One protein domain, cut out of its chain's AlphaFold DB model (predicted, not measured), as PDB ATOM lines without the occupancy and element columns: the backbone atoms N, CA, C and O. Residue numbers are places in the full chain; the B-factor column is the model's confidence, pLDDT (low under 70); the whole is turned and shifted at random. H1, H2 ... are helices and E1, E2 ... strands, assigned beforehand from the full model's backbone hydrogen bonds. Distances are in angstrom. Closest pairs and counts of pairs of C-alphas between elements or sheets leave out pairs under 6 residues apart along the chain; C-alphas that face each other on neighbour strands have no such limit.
ATOM      1  N   LYS A 154     142.272 121.000  12.709       97.81
ATOM      2  CA  LYS A 154     142.055 121.211  11.277       97.81
ATOM      3  C   LYS A 154     140.565 121.308  10.975       97.81
ATOM      4  O   LYS A 154     139.761 120.632  11.610       97.81
ATOM      5  N   THR A 155     140.182 122.089   9.976       97.38
ATOM      6  CA  THR A 155     138.822 122.086   9.433       97.38
ATOM      7  C   THR A 155     138.504 120.731   8.798       97.38
ATOM      8  O   THR A 155     139.388 119.903   8.554       97.38
ATOM      9  N   LYS A 156     137.235 120.508   8.434       93.69
ATOM     10  CA  LYS A 156     136.853 119.316   7.653       93.69
ATOM     11  C   LYS A 156     137.531 119.257   6.282       93.69
ATOM     12  O   LYS A 156     137.722 118.167   5.754       93.69
ATOM     13  N   SER A 157     137.900 120.411   5.720       94.75
ATOM     14  CA  SER A 157     138.660 120.505   4.469       94.75
ATOM     15  C   SER A 157     140.170 120.301   4.645       94.75
ATOM     16  O   SER A 157     140.873 120.181   3.648       94.75
ATOM     17  N   GLY A 158     140.670 120.217   5.885       95.44
ATOM     18  CA  GLY A 158     142.082 119.980   6.194       95.44
ATOM     19  C   GLY A 158     142.920 121.238   6.442       95.44
ATOM     20  O   GLY A 158     144.115 121.104   6.714       95.44
ATOM     21  N   GLU A 159     142.315 122.427   6.400       96.38
ATOM     22  CA  GLU A 159     142.982 123.699   6.702       96.38
ATOM     23  C   GLU A 159     143.255 123.829   8.210       96.38
ATOM     24  O   GLU A 159     142.422 123.389   9.005       96.38
ATOM     25  N   PRO A 160     144.372 124.429   8.659       96.56
ATOM     26  CA  PRO A 160     144.615 124.666  10.084       96.56
ATOM     27  C   PRO A 160     143.512 125.524  10.721       96.56
ATOM     28  O   PRO A 160     143.185 126.581  10.197       96.56
ATOM     29  N   GLY A 161     142.980 125.116  11.875       96.19
ATOM     30  CA  GLY A 161     141.906 125.826  12.581       96.19
ATOM     31  C   GLY A 161     140.580 125.064  12.600       96.19
ATOM     32  O   GLY A 161     140.559 123.836  12.655       96.19
ATOM     33  N   TYR A 162     139.465 125.792  12.620       97.62
ATOM     34  CA  TYR A 162     138.110 125.236  12.706       97.62
ATOM     35  C   TYR A 162     137.091 126.122  11.978       97.62
ATOM     36  O   TYR A 162     137.320 127.310  11.748       97.62
ATOM     37  N   ASP A 163     135.955 125.537  11.613       97.62
ATOM     38  CA  ASP A 163     134.839 126.247  10.984       97.62
ATOM     39  C   ASP A 163     133.863 126.774  12.035       97.62
ATOM     40  O   ASP A 163     133.611 126.095  13.032       97.62
ATOM     41  N   ILE A 164     133.286 127.951  11.790       97.75
ATOM     42  CA  ILE A 164     132.220 128.545  12.600       97.75
ATOM     43  C   ILE A 164     131.011 128.794  11.707       97.75
ATOM     44  O   ILE A 164     131.077 129.557  10.744       97.75
ATOM     45  N   GLU A 165     129.891 128.168  12.038       98.06
ATOM     46  CA  GLU A 165     128.599 128.412  11.404       98.06
ATOM     47  C   GLU A 165     127.711 129.202  12.359       98.06
ATOM     48  O   GLU A 165     127.520 128.790  13.502       98.06
ATOM     49  N   TRP A 166     127.176 130.333  11.897       98.19
ATOM     50  CA  TRP A 166     126.388 131.260  12.708       98.19
ATOM     51  C   TRP A 166     124.902 131.209  12.370       98.19
ATOM     52  O   TRP A 166     124.525 131.089  11.198       98.19
ATOM     53  N   PHE A 167     124.066 131.375  13.395       98.50
ATOM     54  CA  PHE A 167     122.614 131.247  13.310       98.50
ATOM     55  C   PHE A 167     121.905 132.337  14.129       98.50
ATOM     56  O   PHE A 167     122.341 132.675  15.231       98.50
ATOM     57  N   ASN A 168     120.768 132.823  13.616       97.81
ATOM     58  CA  ASN A 168     119.833 133.714  14.331       97.81
ATOM     59  C   ASN A 168     118.689 132.940  15.020       97.81
ATOM     60  O   ASN A 168     117.772 133.541  15.569       97.81
ATOM     61  N   GLU A 169     118.737 131.610  14.978       97.31
ATOM     62  CA  GLU A 169     117.837 130.686  15.673       97.31
ATOM     63  C   GLU A 169     118.680 129.561  16.282       97.31
ATOM     64  O   GLU A 169     119.731 129.232  15.735       97.31
ATOM     65  N   ASP A 170     118.236 128.954  17.387       97.00
ATOM     66  CA  ASP A 170     118.979 127.869  18.037       97.00
ATOM     67  C   ASP A 170     119.041 126.620  17.130       97.00
ATOM     68  O   ASP A 170     118.020 125.941  16.974       97.00
ATOM     69  N   PRO A 171     120.217 126.247  16.585       96.44
ATOM     70  CA  PRO A 171     120.341 125.102  15.682       96.44
ATOM     71  C   PRO A 171     120.211 123.747  16.396       96.44
ATOM     72  O   PRO A 171     120.027 122.718  15.746       96.44
ATOM     73  N   VAL A 172     120.315 123.712  17.731       93.06
ATOM     74  CA  VAL A 172     120.121 122.496  18.535       93.06
ATOM     75  C   VAL A 172     118.633 122.217  18.731       93.06
ATOM     76  O   VAL A 172     118.212 121.064  18.654       93.06
ATOM     77  N   GLN A 173     117.834 123.258  18.977       94.06
ATOM     78  CA  GLN A 173     116.383 123.127  19.154       94.06
ATOM     79  C   GLN A 173     115.619 123.142  17.827       94.06
ATOM     80  O   GLN A 173     114.586 122.483  17.710       94.06
ATOM     81  N   ASN A 174     116.134 123.855  16.823       95.94
ATOM     82  CA  ASN A 174     115.586 123.916  15.476       95.94
ATOM     83  C   ASN A 174     116.607 123.377  14.453       95.94
ATOM     84  O   ASN A 174     117.390 124.147  13.902       95.94
ATOM     85  N   PRO A 175     116.571 122.073  14.116       91.00
ATOM     86  CA  PRO A 175     117.444 121.497  13.087       91.00
ATOM     87  C   PRO A 175     117.287 122.117  11.686       91.00
ATOM     88  O   PRO A 175     118.129 121.888  10.822       91.00
ATOM     89  N   GLY A 176     116.206 122.869  11.439       94.19
ATOM     90  CA  GLY A 176     115.981 123.621  10.204       94.19
ATOM     91  C   GLY A 176     116.538 125.049  10.223       94.19
ATOM     92  O   GLY A 176     116.323 125.778   9.250       94.19
ATOM     93  N   ALA A 177     117.214 125.464  11.303       97.19
ATOM     94  CA  ALA A 177     117.801 126.793  11.429       97.19
ATOM     95  C   ALA A 177     118.760 127.077  10.265       97.19
ATOM     96  O   ALA A 177     119.644 126.283   9.932       97.19
ATOM     97  N   LYS A 178     118.581 128.235   9.626       97.25
ATOM     98  CA  LYS A 178     119.411 128.631   8.488       97.25
ATOM     99  C   LYS A 178     120.717 129.232   8.980       97.25
ATOM    100  O   LYS A 178     120.714 130.154   9.793       97.25
ATOM    101  N   LYS A 179     121.826 128.759   8.413       97.94
ATOM    102  CA  LYS A 179     123.116 129.433   8.540       97.94
ATOM    103  C   LYS A 179     123.030 130.813   7.890       97.94
ATOM    104  O   LYS A 179     122.709 130.906   6.705       97.94
ATOM    105  N   VAL A 180     123.337 131.856   8.655       98.06
ATOM    106  CA  VAL A 180     123.324 133.253   8.182       98.06
ATOM    107  C   VAL A 180     124.722 133.774   7.869       98.06
ATOM    108  O   VAL A 180     124.880 134.672   7.048       98.06
ATOM    109  N   HIS A 181     125.748 133.184   8.484       97.50
ATOM    110  CA  HIS A 181     127.139 133.552   8.255       97.50
ATOM    111  C   HIS A 181     128.073 132.362   8.513       97.50
ATOM    112  O   HIS A 181     127.725 131.414   9.223       97.50
ATOM    113  N   HIS A 182     129.260 132.406   7.918       96.62
ATOM    114  CA  HIS A 182     130.343 131.453   8.148       96.62
ATOM    115  C   HIS A 182     131.631 132.229   8.393       96.62
ATOM    116  O   HIS A 182     131.889 133.228   7.725       96.62
ATOM    117  N   SER A 183     132.421 131.756   9.349       95.44
ATOM    118  CA  SER A 183     133.731 132.315   9.666       95.44
ATOM    119  C   SER A 183     134.736 131.185   9.882       95.44
ATOM    120  O   SER A 183     134.366 130.050  10.187       95.44
ATOM    121  N   HIS A 184     136.021 131.504   9.758       95.25
ATOM    122  CA  HIS A 184     137.114 130.571  10.007       95.25
ATOM    123  C   HIS A 184     137.879 130.974  11.271       95.25
ATOM    124  O   HIS A 184     138.370 132.097  11.385       95.25
ATOM    125  N   GLY A 185     137.976 130.055  12.227       93.62
ATOM    126  CA  GLY A 185     138.629 130.282  13.505       93.62
ATOM    127  C   GLY A 185     140.037 129.697  13.558       93.62
ATOM    128  O   GLY A 185     140.270 128.551  13.182       93.62
ATOM    129  N   THR A 186     140.983 130.477  14.079       91.50
ATOM    130  CA  THR A 186     142.410 130.093  14.173       91.50
ATOM    131  C   THR A 186     142.934 130.030  15.613       91.50
ATOM    132  O   THR A 186     144.001 129.479  15.887       91.50
ATOM    133  N   THR A 187     142.161 130.539  16.567       90.50
ATOM    134  CA  THR A 187     142.433 130.457  18.006       90.50
ATOM    135  C   THR A 187     141.225 129.861  18.711       90.50
ATOM    136  O   THR A 187     140.092 130.187  18.361       90.50
ATOM    137  N   THR A 198     127.229 142.988  10.560       89.44
ATOM    138  CA  THR A 198     126.295 143.897  11.213       89.44
ATOM    139  C   THR A 198     125.006 143.187  11.642       89.44
ATOM    140  O   THR A 198     124.683 142.078  11.197       89.44
ATOM    141  N   ASP A 199     124.266 143.841  12.540       89.06
ATOM    142  CA  ASP A 199     123.085 143.282  13.207       89.06
ATOM    143  C   ASP A 199     121.930 142.917  12.251       89.06
ATOM    144  O   ASP A 199     121.035 142.181  12.648       89.06
ATOM    145  N   ASP A 200     121.942 143.383  10.998       93.44
ATOM    146  CA  ASP A 200     120.983 143.004   9.950       93.44
ATOM    147  C   ASP A 200     121.231 141.603   9.364       93.44
ATOM    148  O   ASP A 200     120.308 140.993   8.824       93.44
ATOM    149  N   ILE A 201     122.455 141.074   9.483       96.06
ATOM    150  CA  ILE A 201     122.818 139.730   9.009       96.06
ATOM    151  C   ILE A 201     122.883 138.745  10.177       96.06
ATOM    152  O   ILE A 201     122.276 137.672  10.132       96.06
ATOM    153  N   LEU A 202     123.611 139.101  11.235       95.94
ATOM    154  CA  LEU A 202     123.793 138.267  12.418       95.94
ATOM    155  C   LEU A 202     123.307 139.046  13.630       95.94
ATOM    156  O   LEU A 202     123.876 140.077  13.949       95.94
ATOM    157  N   HIS A 203     122.289 138.579  14.337       94.62
ATOM    158  CA  HIS A 203     121.749 139.312  15.483       94.62
ATOM    159  C   HIS A 203     122.704 139.257  16.696       94.62
ATOM    160  O   HIS A 203     123.629 138.445  16.744       94.62
ATOM    161  N   GLN A 204     122.477 140.110  17.702       91.50
ATOM    162  CA  GLN A 204     123.141 139.985  19.013       91.50
ATOM    163  C   GLN A 204     122.644 138.752  19.786       91.50
ATOM    164  O   GLN A 204     123.403 138.115  20.515       91.50
ATOM    165  N   GLU A 205     121.367 138.403  19.607       94.44
ATOM    166  CA  GLU A 205     120.803 137.120  20.016       94.44
ATOM    167  C   GLU A 205     121.104 136.073  18.938       94.44
ATOM    168  O   GLU A 205     120.370 135.931  17.962       94.44
ATOM    169  N   CYS A 206     122.227 135.376  19.093       96.25
ATOM    170  CA  CYS A 206     122.692 134.397  18.116       96.25
ATOM    171  C   CYS A 206     123.277 133.127  18.747       96.25
ATOM    172  O   CYS A 206     123.535 133.050  19.958       96.25
ATOM    173  N   TRP A 207     123.534 132.152  17.877       97.94
ATOM    174  CA  TRP A 207     124.159 130.864  18.167       97.94
ATOM    175  C   TRP A 207     125.263 130.567  17.161       97.94
ATOM    176  O   TRP A 207     125.240 131.072  16.036       97.94
ATOM    177  N   ALA A 208     126.204 129.710  17.553       97.94
ATOM    178  CA  ALA A 208     127.206 129.197  16.633       97.94
ATOM    179  C   ALA A 208     127.483 127.708  16.841       97.94
ATOM    180  O   ALA A 208     127.570 127.233  17.974       97.94
ATOM    181  N   THR A 209     127.685 126.994  15.735       98.31
ATOM    182  CA  THR A 209     128.270 125.653  15.722       98.31
ATOM    183  C   THR A 209     129.711 125.764  15.254       98.31
ATOM    184  O   THR A 209     129.966 126.203  14.135       98.31
ATOM    185  N   MET A 210     130.659 125.359  16.097       98.06
ATOM    186  CA  MET A 210     132.086 125.373  15.761       98.06
ATOM    187  C   MET A 210     132.580 123.948  15.600       98.06
ATOM    188  O   MET A 210     132.290 123.119  16.458       98.06
ATOM    189  N   THR A 211     133.318 123.649  14.530       98.12
ATOM    190  CA  THR A 211     133.761 122.276  14.245       98.12
ATOM    191  C   THR A 211     135.217 122.219  13.807       98.12
ATOM    192  O   THR A 211     135.605 122.858  12.832       98.12
ATOM    193  N   GLY A 212     136.009 121.401  14.500       97.88
ATOM    194  CA  GLY A 212     137.393 121.094  14.149       97.88
ATOM    195  C   GLY A 212     137.701 119.608  14.322       97.88
ATOM    196  O   GLY A 212     137.036 118.899  15.070       97.88
ATOM    197  N   ILE A 213     138.719 119.133  13.618       98.25
ATOM    198  CA  ILE A 213     139.240 117.773  13.685       98.25
ATOM    199  C   ILE A 213     140.512 117.793  14.520       98.25
ATOM    200  O   ILE A 213     141.460 118.510  14.195       98.25
ATOM    201  N   PHE A 214     140.524 116.996  15.582       97.88
ATOM    202  CA  PHE A 214     141.679 116.784  16.445       97.88
ATOM    203  C   PHE A 214     142.227 115.376  16.218       97.88
ATOM    204  O   PHE A 214     141.470 114.404  16.244       97.88
ATOM    205  N   THR A 215     143.538 115.251  16.026       97.31
ATOM    206  CA  THR A 215     144.206 113.949  15.916       97.31
ATOM    207  C   THR A 215     145.165 113.792  17.094       97.31
ATOM    208  O   THR A 215     146.155 114.515  17.149       97.31
ATOM    209  N   PRO A 216     144.897 112.880  18.044       95.94
ATOM    210  CA  PRO A 216     145.773 112.642  19.185       95.94
ATOM    211  C   PRO A 216     147.098 112.013  18.732       95.94
ATOM    212  O   PRO A 216     147.106 111.059  17.953       95.94
ATOM    213  N   ASP A 217     148.214 112.483  19.281       92.75
ATOM    214  CA  ASP A 217     149.542 111.931  18.969       92.75
ATOM    215  C   ASP A 217     149.845 110.653  19.762       92.75
ATOM    216  O   ASP A 217     150.609 109.791  19.329       92.75
ATOM    217  N   VAL A 218     149.220 110.511  20.932       93.06
ATOM    218  CA  VAL A 218     149.383 109.356  21.823       93.06
ATOM    219  C   VAL A 218     148.035 108.799  22.257       93.06
ATOM    220  O   VAL A 218     147.073 109.544  22.436       93.06
ATOM    221  N   THR A 219     147.967 107.483  22.446       96.62
ATOM    222  CA  THR A 219     146.782 106.811  22.984       96.62
ATOM    223  C   THR A 219     146.694 107.051  24.481       96.62
ATOM    224  O   THR A 219     147.692 106.919  25.191       96.62
ATOM    225  N   GLY A 220     145.491 107.348  24.961       95.69
ATOM    226  CA  GLY A 220     145.185 107.450  26.378       95.69
ATOM    227  C   GLY A 220     144.162 108.533  26.667       95.69
ATOM    228  O   GLY A 220     143.411 108.971  25.793       95.69
ATOM    229  N   LYS A 221     144.172 108.980  27.919       96.44
ATOM    230  CA  LYS A 221     143.231 109.955  28.445       96.44
ATOM    231  C   LYS A 221     143.600 111.371  28.005       96.44
ATOM    232  O   LYS A 221     144.743 111.798  28.157       96.44
ATOM    233  N   TYR A 222     142.618 112.108  27.503       96.88
ATOM    234  CA  TYR A 222     142.707 113.534  27.192       96.88
ATOM    235  C   TYR A 222     141.693 114.288  28.035       96.88
ATOM    236  O   TYR A 222     140.555 113.842  28.170       96.88
ATOM    237  N   GLU A 223     142.109 115.412  28.602       96.56
ATOM    238  CA  GLU A 223     141.225 116.359  29.273       96.56
ATOM    239  C   GLU A 223     140.897 117.484  28.302       96.56
ATOM    240  O   GLU A 223     141.791 118.014  27.645       96.56
ATOM    241  N   PHE A 224     139.617 117.821  28.206       97.88
ATOM    242  CA  PHE A 224     139.121 118.991  27.500       97.88
ATOM    243  C   PHE A 224     138.445 119.911  28.504       97.88
ATOM    244  O   PHE A 224     137.802 119.429  29.438       97.88
ATOM    245  N   GLY A 225     138.556 121.213  28.272       97.62
ATOM    246  CA  GLY A 225     137.917 122.255  29.067       97.62
ATOM    247  C   GLY A 225     137.262 123.288  28.162       97.62
ATOM    248  O   GLY A 225     137.738 123.535  27.048       97.62
ATOM    249  N   ALA A 226     136.136 123.848  28.605       98.06
ATOM    250  CA  ALA A 226     135.499 124.973  27.934       98.06
ATOM    251  C   ALA A 226     134.772 125.910  28.903       98.06
ATOM    252  O   ALA A 226     134.187 125.478  29.897       98.06
ATOM    253  N   ALA A 227     134.779 127.193  28.551       96.94
ATOM    254  CA  ALA A 227     134.102 128.278  29.252       96.94
ATOM    255  C   ALA A 227     133.609 129.325  28.242       96.94
ATOM    256  O   ALA A 227     134.139 129.428  27.131       96.94
ATOM    257  N   ALA A 228     132.620 130.137  28.615       95.38
ATOM    258  CA  ALA A 228     132.066 131.141  27.711       95.38
ATOM    259  C   ALA A 228     131.578 132.400  28.425       95.38
ATOM    260  O   ALA A 228     131.023 132.336  29.516       95.38
ATOM    261  N   THR A 229     131.709 133.546  27.759       93.38
ATOM    262  CA  THR A 229     130.794 134.671  27.961       93.38
ATOM    263  C   THR A 229     129.605 134.452  27.024       93.38
ATOM    264  O   THR A 229     129.686 134.642  25.810       93.38
ATOM    265  N   GLY A 230     128.533 133.903  27.597       93.56
ATOM    266  CA  GLY A 230     127.511 133.131  26.889       93.56
ATOM    267  C   GLY A 230     127.414 131.727  27.492       93.56
ATOM    268  O   GLY A 230     127.725 131.544  28.666       93.56
ATOM    269  N   LEU A 231     127.007 130.738  26.700       95.81
ATOM    270  CA  LEU A 231     127.003 129.320  27.087       95.81
ATOM    271  C   LEU A 231     127.729 128.496  26.028       95.81
ATOM    272  O   LEU A 231     127.687 128.844  24.845       95.81
ATOM    273  N   VAL A 232     128.349 127.384  26.432       97.75
ATOM    274  CA  VAL A 232     129.035 126.489  25.492       97.75
ATOM    275  C   VAL A 232     128.951 125.015  25.886       97.75
ATOM    276  O   VAL A 232     129.325 124.622  26.981       97.75
ATOM    277  N   ASP A 233     128.519 124.159  24.969       98.38
ATOM    278  CA  ASP A 233     128.637 122.708  25.135       98.38
ATOM    279  C   ASP A 233     129.702 122.157  24.190       98.38
ATOM    280  O   ASP A 233     129.805 122.616  23.052       98.38
ATOM    281  N   VAL A 234     130.443 121.132  24.622       98.50
ATOM    282  CA  VAL A 234     131.462 120.466  23.791       98.50
ATOM    283  C   VAL A 234     131.094 119.012  23.560       98.50
ATOM    284  O   VAL A 234     130.702 118.291  24.483       98.50
ATOM    285  N   TYR A 235     131.266 118.575  22.319       98.56
ATOM    286  CA  TYR A 235     131.016 117.225  21.850       98.56
ATOM    287  C   TYR A 235     132.283 116.659  21.210       98.56
ATOM    288  O   TYR A 235     132.948 117.352  20.442       98.56
ATOM    289  N   VAL A 236     132.567 115.388  21.489       98.25
ATOM    290  CA  VAL A 236     133.610 114.602  20.816       98.25
ATOM    291  C   VAL A 236     132.926 113.454  20.089       98.25
ATOM    292  O   VAL A 236     132.207 112.681  20.725       98.25
ATOM    293  N   ASP A 237     133.081 113.384  18.766       96.75
ATOM    294  CA  ASP A 237     132.386 112.426  17.887       96.75
ATOM    295  C   ASP A 237     130.870 112.357  18.171       96.75
ATOM    296  O   ASP A 237     130.258 111.295  18.297       96.75
ATOM    297  N   GLY A 238     130.249 113.528  18.344       96.62
ATOM    298  CA  GLY A 238     128.814 113.667  18.607       96.62
ATOM    299  C   GLY A 238     128.369 113.361  20.043       96.62
ATOM    300  O   GLY A 238     127.226 113.663  20.388       96.62
ATOM    301  N   LYS A 239     129.239 112.843  20.918       97.94
ATOM    302  CA  LYS A 239     128.934 112.649  22.342       97.94
ATOM    303  C   LYS A 239     129.218 113.930  23.123       97.94
ATOM    304  O   LYS A 239     130.357 114.386  23.132       97.94
ATOM    305  N   LYS A 240     128.219 114.479  23.825       98.12
ATOM    306  CA  LYS A 240     128.422 115.624  24.732       98.12
ATOM    307  C   LYS A 240     129.366 115.213  25.863       98.12
ATOM    308  O   LYS A 240     129.081 114.251  26.578       98.12
ATOM    309  N   ILE A 241     130.472 115.932  26.015       98.06
ATOM    310  CA  ILE A 241     131.452 115.726  27.087       98.06
ATOM    311  C   ILE A 241     131.468 116.886  28.079       98.06
ATOM    312  O   ILE A 241     131.745 116.658  29.248       98.06
ATOM    313  N   ILE A 242     131.128 118.100  27.647       98.44
ATOM    314  CA  ILE A 242     131.058 119.283  28.507       98.44
ATOM    315  C   ILE A 242     129.668 119.890  28.360       98.44
ATOM    316  O   ILE A 242     129.197 120.102  27.240       98.44
ATOM    317  N   ASP A 243     129.030 120.148  29.498       97.75
ATOM    318  CA  ASP A 243     127.757 120.854  29.614       97.75
ATOM    319  C   ASP A 243     127.983 122.129  30.435       97.75
ATOM    320  O   ASP A 243     128.139 122.069  31.657       97.75
ATOM    321  N   ASN A 244     128.040 123.273  29.754       96.44
ATOM    322  CA  ASN A 244     128.075 124.596  30.388       96.44
ATOM    323  C   ASN A 244     126.740 125.333  30.190       96.44
ATOM    324  O   ASN A 244     126.590 126.462  30.644       96.44
ATOM    325  N   SER A 245     125.769 124.724  29.501       95.06
ATOM    326  CA  SER A 245     124.511 125.372  29.118       95.06
ATOM    327  C   SER A 245     123.334 125.054  30.039       95.06
ATOM    328  O   SER A 245     122.407 125.859  30.126       95.06
ATOM    329  N   THR A 246     123.355 123.928  30.760       94.31
ATOM    330  CA  THR A 246     122.251 123.525  31.648       94.31
ATOM    331  C   THR A 246     122.320 124.216  33.012       94.31
ATOM    332  O   THR A 246     121.297 124.633  33.557       94.31
ATOM    333  N   LYS A 247     123.521 124.314  33.598       93.31
ATOM    334  CA  LYS A 247     123.778 124.948  34.907       93.31
ATOM    335  C   LYS A 247     125.106 125.721  34.871       93.31
ATOM    336  O   LYS A 247     126.054 125.302  35.535       93.31
ATOM    337  N   PRO A 248     125.201 126.807  34.079       93.88
ATOM    338  CA  PRO A 248     126.405 127.629  34.033       93.88
ATOM    339  C   PRO A 248     126.743 128.154  35.430       93.88
ATOM    340  O   PRO A 248     125.869 128.630  36.156       93.88
ATOM    341  N   VAL A 249     128.020 128.081  35.795       94.81
ATOM    342  CA  VAL A 249     128.540 128.679  37.028       94.81
ATOM    343  C   VAL A 249     129.321 129.935  36.647       94.81
ATOM    344  O   VAL A 249     130.213 129.834  35.800       94.81
ATOM    345  N   PRO A 250     129.014 131.107  37.235       92.38
ATOM    346  CA  PRO A 250     129.732 132.336  36.925       92.38
ATOM    347  C   PRO A 250     131.223 132.267  37.251       92.38
ATOM    348  O   PRO A 250     131.597 131.765  38.309       92.38
ATOM    349  N   GLY A 251     132.068 132.789  36.363       88.88
ATOM    350  CA  GLY A 251     133.523 132.687  36.461       88.88
ATOM    351  C   GLY A 251     134.280 133.894  35.906       88.88
ATOM    352  O   GLY A 251     133.781 135.022  35.883       88.88
ATOM    353  N   HIS A 252     135.543 133.654  35.546       85.06
ATOM    354  CA  HIS A 252     136.551 134.704  35.335       85.06
ATOM    355  C   HIS A 252     136.899 134.949  33.860       85.06
ATOM    356  O   HIS A 252     137.553 135.947  33.551       85.06
ATOM    357  N   VAL A 253     136.507 134.053  32.944       86.88
ATOM    358  CA  VAL A 253     136.891 134.176  31.530       86.88
ATOM    359  C   VAL A 253     136.287 135.432  30.902       86.88
ATOM    360  O   VAL A 253     135.191 135.855  31.272       86.88
ATOM    361  N   PHE A 254     137.015 136.023  29.949       87.56
ATOM    362  CA  PHE A 254     136.654 137.283  29.288       87.56
ATOM    363  C   PHE A 254     136.349 138.405  30.296       87.56
ATOM    364  O   PHE A 254     135.223 138.875  30.383       87.56
ATOM    365  N   PHE A 255     137.352 138.838  31.072       85.69
ATOM    366  CA  PHE A 255     137.225 139.967  32.013       85.69
ATOM    367  C   PHE A 255     136.159 139.748  33.098       85.69
ATOM    368  O   PHE A 255     135.400 140.651  33.449       85.69
ATOM    369  N   MET A 256     136.079 138.519  33.612       87.00
ATOM    370  CA  MET A 256     135.076 138.105  34.594       87.00
ATOM    371  C   MET A 256     133.624 138.184  34.107       87.00
ATOM    372  O   MET A 256     132.712 138.207  34.932       87.00
ATOM    373  N   THR A 257     133.366 138.209  32.796       88.50
ATOM    374  CA  THR A 257     131.988 138.239  32.274       88.50
ATOM    375  C   THR A 257     131.445 136.865  31.882       88.50
ATOM    376  O   THR A 257     130.257 136.755  31.583       88.50
ATOM    377  N   GLY A 258     132.289 135.831  31.848       91.38
ATOM    378  CA  GLY A 258     131.905 134.473  31.465       91.38
ATOM    379  C   GLY A 258     131.894 133.456  32.603       91.38
ATOM    380  O   GLY A 258     132.077 133.797  33.766       91.38
ATOM    381  N   THR A 259     131.677 132.194  32.250       94.69
ATOM    382  CA  THR A 259     131.555 131.062  33.173       94.69
ATOM    383  C   THR A 259     132.902 130.539  33.677       94.69
ATOM    384  O   THR A 259     133.967 130.904  33.179       94.69
ATOM    385  N   VAL A 260     132.875 129.679  34.694       94.75
ATOM    386  CA  VAL A 260     134.034 128.835  35.025       94.75
ATOM    387  C   VAL A 260     134.249 127.794  33.929       94.75
ATOM    388  O   VAL A 260     133.293 127.372  33.266       94.75
ATOM    389  N   GLU A 261     135.491 127.346  33.766       96.12
ATOM    390  CA  GLU A 261     135.789 126.212  32.903       96.12
ATOM    391  C   GLU A 261     135.176 124.926  33.455       96.12
ATOM    392  O   GLU A 261     135.297 124.586  34.634       96.12
ATOM    393  N   VAL A 262     134.489 124.208  32.571       97.62
ATOM    394  CA  VAL A 262     134.001 122.860  32.839       97.62
ATOM    395  C   VAL A 262     134.899 121.893  32.088       97.62
ATOM    396  O   VAL A 262     134.952 121.919  30.857       97.62
ATOM    397  N   CYS A 263     135.581 121.029  32.837       97.06
ATOM    398  CA  CYS A 263     136.473 120.020  32.286       97.06
ATOM    399  C   CYS A 263     135.826 118.639  32.261       97.06
ATOM    400  O   CYS A 263     135.062 118.264  33.153       97.06
ATOM    401  N   ASN A 264     136.178 117.845  31.255       97.81
ATOM    402  CA  ASN A 264     135.907 116.417  31.244       97.81
ATOM    403  C   ASN A 264     136.994 115.675  30.470       97.81
ATOM    404  O   ASN A 264     137.720 116.243  29.658       97.81
ATOM    405  N   THR A 265     137.083 114.374  30.706       97.00
ATOM    406  CA  THR A 265     138.108 113.522  30.126       97.00
ATOM    407  C   THR A 265     137.522 112.447  29.231       97.00
ATOM    408  O   THR A 265     136.489 111.857  29.552       97.00
ATOM    409  N   VAL A 266     138.225 112.138  28.146       97.44
ATOM    410  CA  VAL A 266     137.880 111.071  27.202       97.44
ATOM    411  C   VAL A 266     139.105 110.230  26.859       97.44
ATOM    412  O   VAL A 266     140.230 110.722  26.875       97.44
ATOM    413  N   GLU A 267     138.886 108.958  26.543       97.88
ATOM    414  CA  GLU A 267     139.927 108.073  26.015       97.88
ATOM    415  C   GLU A 267     140.003 108.230  24.497       97.88
ATOM    416  O   GLU A 267     139.003 108.033  23.803       97.88
ATOM    417  N   LEU A 268     141.186 108.563  23.985       97.88
ATOM    418  CA  LEU A 268     141.452 108.710  22.557       97.88
ATOM    419  C   LEU A 268     142.565 107.756  22.111       97.88
ATOM    420  O   LEU A 268     143.421 107.340  22.893       97.88
ATOM    421  N   THR A 269     142.559 107.393  20.831       98.19
ATOM    422  CA  THR A 269     143.551 106.490  20.228       98.19
ATOM    423  C   THR A 269     144.458 107.270  19.293       98.19
ATOM    424  O   THR A 269     143.946 107.940  18.400       98.19
ATOM    425  N   ALA A 270     145.777 107.146  19.467       97.75
ATOM    426  CA  ALA A 270     146.779 107.809  18.633       97.75
ATOM    427  C   ALA A 270     146.476 107.660  17.135       97.75
ATOM    428  O   ALA A 270     146.133 106.572  16.668       97.75
ATOM    429  N   GLY A 271     146.610 108.752  16.386       97.81
ATOM    430  CA  GLY A 271     146.416 108.782  14.936       97.81
ATOM    431  C   GLY A 271     144.967 108.633  14.465       97.81
ATOM    432  O   GLY A 271     144.719 108.751  13.266       97.81
ATOM    433  N   LYS A 272     143.997 108.402  15.362       98.06
ATOM    434  CA  LYS A 272     142.576 108.341  15.008       98.06
ATOM    435  C   LYS A 272     141.952 109.741  15.132       98.06
ATOM    436  O   LYS A 272     141.776 110.198  16.261       98.06
ATOM    437  N   PRO A 273     141.606 110.415  14.019       97.81
ATOM    438  CA  PRO A 273     140.987 111.734  14.079       97.81
ATOM    439  C   PRO A 273     139.612 111.658  14.749       97.81
ATOM    440  O   PRO A 273     138.864 110.703  14.521       97.81
ATOM    441  N   VAL A 274     139.289 112.677  15.538       98.06
ATOM    442  CA  VAL A 274     137.980 112.870  16.173       98.06
ATOM    443  C   VAL A 274     137.441 114.261  15.863       98.06
ATOM    444  O   VAL A 274     138.199 115.229  15.765       98.06
ATOM    445  N   GLU A 275     136.124 114.370  15.708       98.38
ATOM    446  CA  GLU A 275     135.453 115.659  15.558       98.38
ATOM    447  C   GLU A 275     135.240 116.291  16.936       98.38
ATOM    448  O   GLU A 275     134.574 115.717  17.799       98.38
ATOM    449  N   ILE A 276     135.775 117.495  17.124       98.25
ATOM    450  CA  ILE A 276     135.467 118.377  18.244       98.25
ATOM    451  C   ILE A 276     134.439 119.392  17.754       98.25
ATOM    452  O   ILE A 276     134.731 120.215  16.882       98.25
ATOM    453  N   LYS A 277     133.237 119.341  18.325       98.44
ATOM    454  CA  LYS A 277     132.152 120.272  18.013       98.44
ATOM    455  C   LYS A 277     131.759 121.063  19.247       98.44
ATOM    456  O   LYS A 277     131.497 120.473  20.292       98.44
ATOM    457  N   LEU A 278     131.643 122.378  19.107       98.44
ATOM    458  CA  LEU A 278     131.105 123.255  20.138       98.44
ATOM    459  C   LEU A 278     129.753 123.804  19.706       98.44
ATOM    460  O   LEU A 278     129.565 124.145  18.538       98.44
ATOM    461  N   GLN A 279     128.829 123.900  20.659       98.38
ATOM    462  CA  GLN A 279     127.581 124.636  20.494       98.38
ATOM    463  C   GLN A 279     127.584 125.847  21.411       98.38
ATOM    464  O   GLN A 279     127.490 125.705  22.628       98.38
ATOM    465  N   PHE A 280     127.708 127.024  20.808       98.06
ATOM    466  CA  PHE A 280     127.778 128.306  21.490       98.06
ATOM    467  C   PHE A 280     126.422 129.017  21.466       98.06
ATOM    468  O   PHE A 280     125.723 129.033  20.453       98.06
ATOM    469  N   THR A 281     126.072 129.640  22.589       97.25
ATOM    470  CA  THR A 281     124.909 130.520  22.746       97.25
ATOM    471  C   THR A 281     125.392 131.883  23.231       97.25
ATOM    472  O   THR A 281     126.068 131.958  24.258       97.25
ATOM    473  N   SER A 282     125.028 132.953  22.522       95.12
ATOM    474  CA  SER A 282     125.393 134.331  22.885       95.12
ATOM    475  C   SER A 282     124.894 134.735  24.285       95.12
ATOM    476  O   SER A 282     123.907 134.179  24.780       95.12
ATOM    477  N   PRO A 283     125.505 135.750  24.927       93.12
ATOM    478  CA  PRO A 283     125.025 136.288  26.200       93.12
ATOM    479  C   PRO A 283     123.556 136.727  26.166       93.12
ATOM    480  O   PRO A 283     122.827 136.495  27.128       93.12
ATOM    481  N   VAL A 284     123.095 137.335  25.066       92.19
ATOM    482  CA  VAL A 284     121.699 137.786  24.925       92.19
ATOM    483  C   VAL A 284     120.743 136.591  24.891       92.19
ATOM    484  O   VAL A 284     119.796 136.551  25.677       92.19
ATOM    485  N   ALA A 285     121.044 135.576  24.077       94.31
ATOM    486  CA  ALA A 285     120.253 134.346  24.015       94.31
ATOM    487  C   ALA A 285     120.267 133.573  25.348       94.31
ATOM    488  O   ALA A 285     119.262 132.989  25.754       94.31
ATOM    489  N   ALA A 286     121.387 133.586  26.072       93.75
ATOM    490  CA  ALA A 286     121.485 132.968  27.391       93.75
ATOM    491  C   ALA A 286     120.595 133.681  28.428       93.75
ATOM    492  O   ALA A 286     119.881 133.023  29.190       93.75
ATOM    493  N   ARG A 287     120.553 135.020  28.416       91.94
ATOM    494  CA  ARG A 287     119.647 135.807  29.273       91.94
ATOM    495  C   ARG A 287     118.180 135.551  28.951       91.94
ATOM    496  O   ARG A 287     117.385 135.433  29.880       91.94
ATOM    497  N   ALA A 288     117.829 135.401  27.671       91.62
ATOM    498  CA  ALA A 288     116.475 135.036  27.249       91.62
ATOM    499  C   ALA A 288     116.021 133.674  27.820       91.62
ATOM    500  O   ALA A 288     114.830 133.455  28.029       91.62
ATOM    501  N   ARG A 289     116.968 132.785  28.161       91.50
ATOM    502  CA  ARG A 289     116.724 131.507  28.862       91.50
ATOM    503  C   ARG A 289     116.696 131.622  30.391       91.50
ATOM    504  O   ARG A 289     116.555 130.611  31.071       91.50
ATOM    505  N   GLY A 290     116.842 132.826  30.942       91.25
ATOM    506  CA  GLY A 290     116.847 133.084  32.384       91.25
ATOM    507  C   GLY A 290     118.234 133.135  33.032       91.25
ATOM    508  O   GLY A 290     118.320 133.357  34.238       91.25
ATOM    509  N   PHE A 291     119.325 132.990  32.273       89.81
ATOM    510  CA  PHE A 291     120.689 133.113  32.803       89.81
ATOM    511  C   PHE A 291     121.142 134.578  32.800       89.81
ATOM    512  O   PHE A 291     121.855 135.035  31.910       89.81
ATOM    513  N   THR A 292     120.685 135.350  33.787       83.62
ATOM    514  CA  THR A 292     120.946 136.800  33.865       83.62
ATOM    515  C   THR A 292     122.314 137.161  34.443       83.62
ATOM    516  O   THR A 292     122.814 138.251  34.169       83.62
ATOM    517  N   GLN A 293     122.949 136.243  35.179       80.00
ATOM    518  CA  GLN A 293     124.285 136.407  35.750       80.00
ATOM    519  C   GLN A 293     125.180 135.240  35.321       80.00
ATOM    520  O   GLN A 293     125.079 134.145  35.864       80.00
ATOM    521  N   ILE A 294     126.032 135.482  34.323       76.69
ATOM    522  CA  ILE A 294     126.954 134.482  33.754       76.69
ATOM    523  C   ILE A 294     128.411 134.782  34.138       76.69
ATOM    524  O   ILE A 294     129.227 133.874  34.132       76.69
ATOM    525  N   GLY A 295     128.728 136.019  34.530       75.88
ATOM    526  CA  GLY A 295     130.061 136.445  34.961       75.88
ATOM    527  C   GLY A 295     130.162 136.742  36.456       75.88
ATOM    528  O   GLY A 295     129.159 137.050  37.108       75.88
ATOM    529  N   ALA A 296     131.381 136.664  36.995       74.75
ATOM    530  CA  ALA A 296     131.709 137.065  38.365       74.75
ATOM    531  C   ALA A 296     131.987 138.579  38.526       74.75
ATOM    532  O   ALA A 296     132.106 139.060  39.652       74.75
ATOM    533  N   GLY A 297     132.116 139.326  37.427       74.12
ATOM    534  CA  GLY A 297     132.421 140.758  37.401       74.12
ATOM    535  C   GLY A 297     131.211 141.657  37.129       74.12
ATOM    536  O   GLY A 297     130.120 141.201  36.794       74.12
ATOM    537  N   SER A 298     131.421 142.972  37.250       64.94
ATOM    538  CA  SER A 298     130.407 144.007  36.986       64.94
ATOM    539  C   SER A 298     130.474 144.600  35.575       64.94
ATOM    540  O   SER A 298     129.693 145.496  35.248       64.94
ATOM    541  N   LEU A 299     131.433 144.164  34.751       71.12
ATOM    542  CA  LEU A 299     131.565 144.636  33.379       71.12
ATOM    543  C   LEU A 299     130.406 144.082  32.541       71.12
ATOM    544  O   LEU A 299     130.254 142.872  32.392       71.12
ATOM    545  N   SER A 300     129.591 144.972  31.977       64.38
ATOM    546  CA  SER A 300     128.580 144.595  30.990       64.38
ATOM    547  C   SER A 300     129.170 144.752  29.597       64.38
ATOM    548  O   SER A 300     129.260 145.861  29.074       64.38
ATOM    549  N   LEU A 301     129.591 143.637  29.006       65.88
ATOM    550  CA  LEU A 301     129.895 143.571  27.584       65.88
ATOM    551  C   LEU A 301     128.592 143.248  26.851       65.88
ATOM    552  O   LEU A 301     128.123 142.109  26.858       65.88
ATOM    553  N   GLU A 302     127.966 144.273  26.275       67.31
ATOM    554  CA  GLU A 302     126.901 144.075  25.295       67.31
ATOM    555  C   GLU A 302     127.559 143.675  23.973       67.31
ATOM    556  O   GLU A 302     128.290 144.458  23.369       67.31
ATOM    557  N   GLY A 303     127.381 142.415  23.583       79.75
ATOM    558  CA  GLY A 303     127.999 141.829  22.400       79.75
ATOM    559  C   GLY A 303     127.610 140.361  22.233       79.75
ATOM    560  O   GLY A 303     126.941 139.775  23.094       79.75
ATOM    561  N   ARG A 304     128.079 139.742  21.146       90.94
ATOM    562  CA  ARG A 304     127.825 138.320  20.844       90.94
ATOM    563  C   ARG A 304     128.619 137.374  21.738       90.94
ATOM    564  O   ARG A 304     128.333 136.182  21.754       90.94
TER     565      ARG A 304
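What this domain is: This is residues 154 to 187 and 198 to 304 of the 411 residues of the protein "Beta-glucosidase" of Thanatephorus cucumeris (strain AG1-IB / isolate 7/3/14) (UniProt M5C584). A lopsided sandwich of antiparallel strands: a long, twisted sheet, E2 - E1 - E3 - E8 - E5 - E6, is only partly covered by a small second sheet of E4 and E7, which packs over the E8, E5 and E6 part, while the hairpin E1 and E2 at the other edge is left uncovered. Two short helices, H1 and H2, and the last stretch, residues 289 to 304, gather at the end of the sandwich where E4 and E8 end. The printed part has 141 residues with eight named strands and two named helices, in the order E1 E2 E3 E4 E5 E6 H1 E7 E8 H2. The class is mostly strand, though under half of the residues are in named elements. The whole is compact, with a radius of gyration of the C-alphas of 15.5 A, and spans 42 by 31 by 25 A.

How they stand to each other: E1, residues 162 to 167, and E2, residues 179 to 185, form a hairpin; they are antiparallel neighbours at 155 degrees, with N 164 and O 183 2.9 A apart, within hydrogen-bond range. On E1's other side comes E3, residues 207 to 214, antiparallel at 163 degrees, with N 165 and O 209 at 2.9 A. E3 is the antiparallel neighbour of E8, residues 274 to 281, at 162 degrees, with N 210 and O 278 at 2.9 A. E8 is the antiparallel neighbour of E5, residues 231 to 236, at 166 degrees, with N 233 and O 279 at 3.0 A. E5 and E6, residues 239 to 243, form a hairpin, antiparallel at 152 degrees, with N 236 and O 239 at 2.9 A. E2 and E6 are the edge strands; from edge to edge the strands' lines turn by 97 degrees. The second sheet is E4, residues 220 to 229, and E7, residues 262 to 268, antiparallel at 151 degrees, with N 222 and O 266 at 2.8 A. The two sheets make a sandwich, two sheets face to face, their facing parts 8.7 A centre to centre and their best planes 15 degrees apart. The closest C-alphas of E6 and E7 are those of Ile 241 and Asn 264, 6.1 A apart; E4 and E8 are near each other, with 6 pairs of C-alphas within 10 A. E1 and E2 are apart from E4 and from E7. H1, residues 253 to 256, is not on the six-stranded sheet; its closest C-alpha to E4 is that of Phe 254, 6.6 A from that of Thr 229. H2, residues 283 to 288, only grazes that sheet, with its residues 283 to 287; the C-alphas of Leu 231 and Ala 286, the closest of E5 and H2, are 6.6 A apart. In H2 every O i to N i+4 pair is within hydrogen-bond range; H1 is too short for such a pair, and its one O i to N i+3 pair is not within range.

Where its parts are: E1 begins at C-alpha 162, (138.110, 125.236, 12.706), and measures 16.6 A from first to last C-alpha; E2 measures 16.3 A. E3 measures 22.5 A. E4, the longest strand, runs 30.8 A from (145.185, 107.450, 26.378) at C-alpha 220. E5 measures 17.3 A, E7 19.0 A and E8 22.9 A; E6 and H1 are shorter. H2 ends at C-alpha 288, (116.475, 135.036, 27.249).

The domain as a whole: The two C-alphas farthest apart, those of Asp 200 and Thr 219, are 46.3 A apart. Residues 188 to 197 are not printed, and C-alphas 187 and 198 are 22.1 A apart across this cut. The link E1 to E2 is long, with 11 residues. The mean pLDDT of the printed part is 93.6; residues 298 and 300 to 302 are under 70.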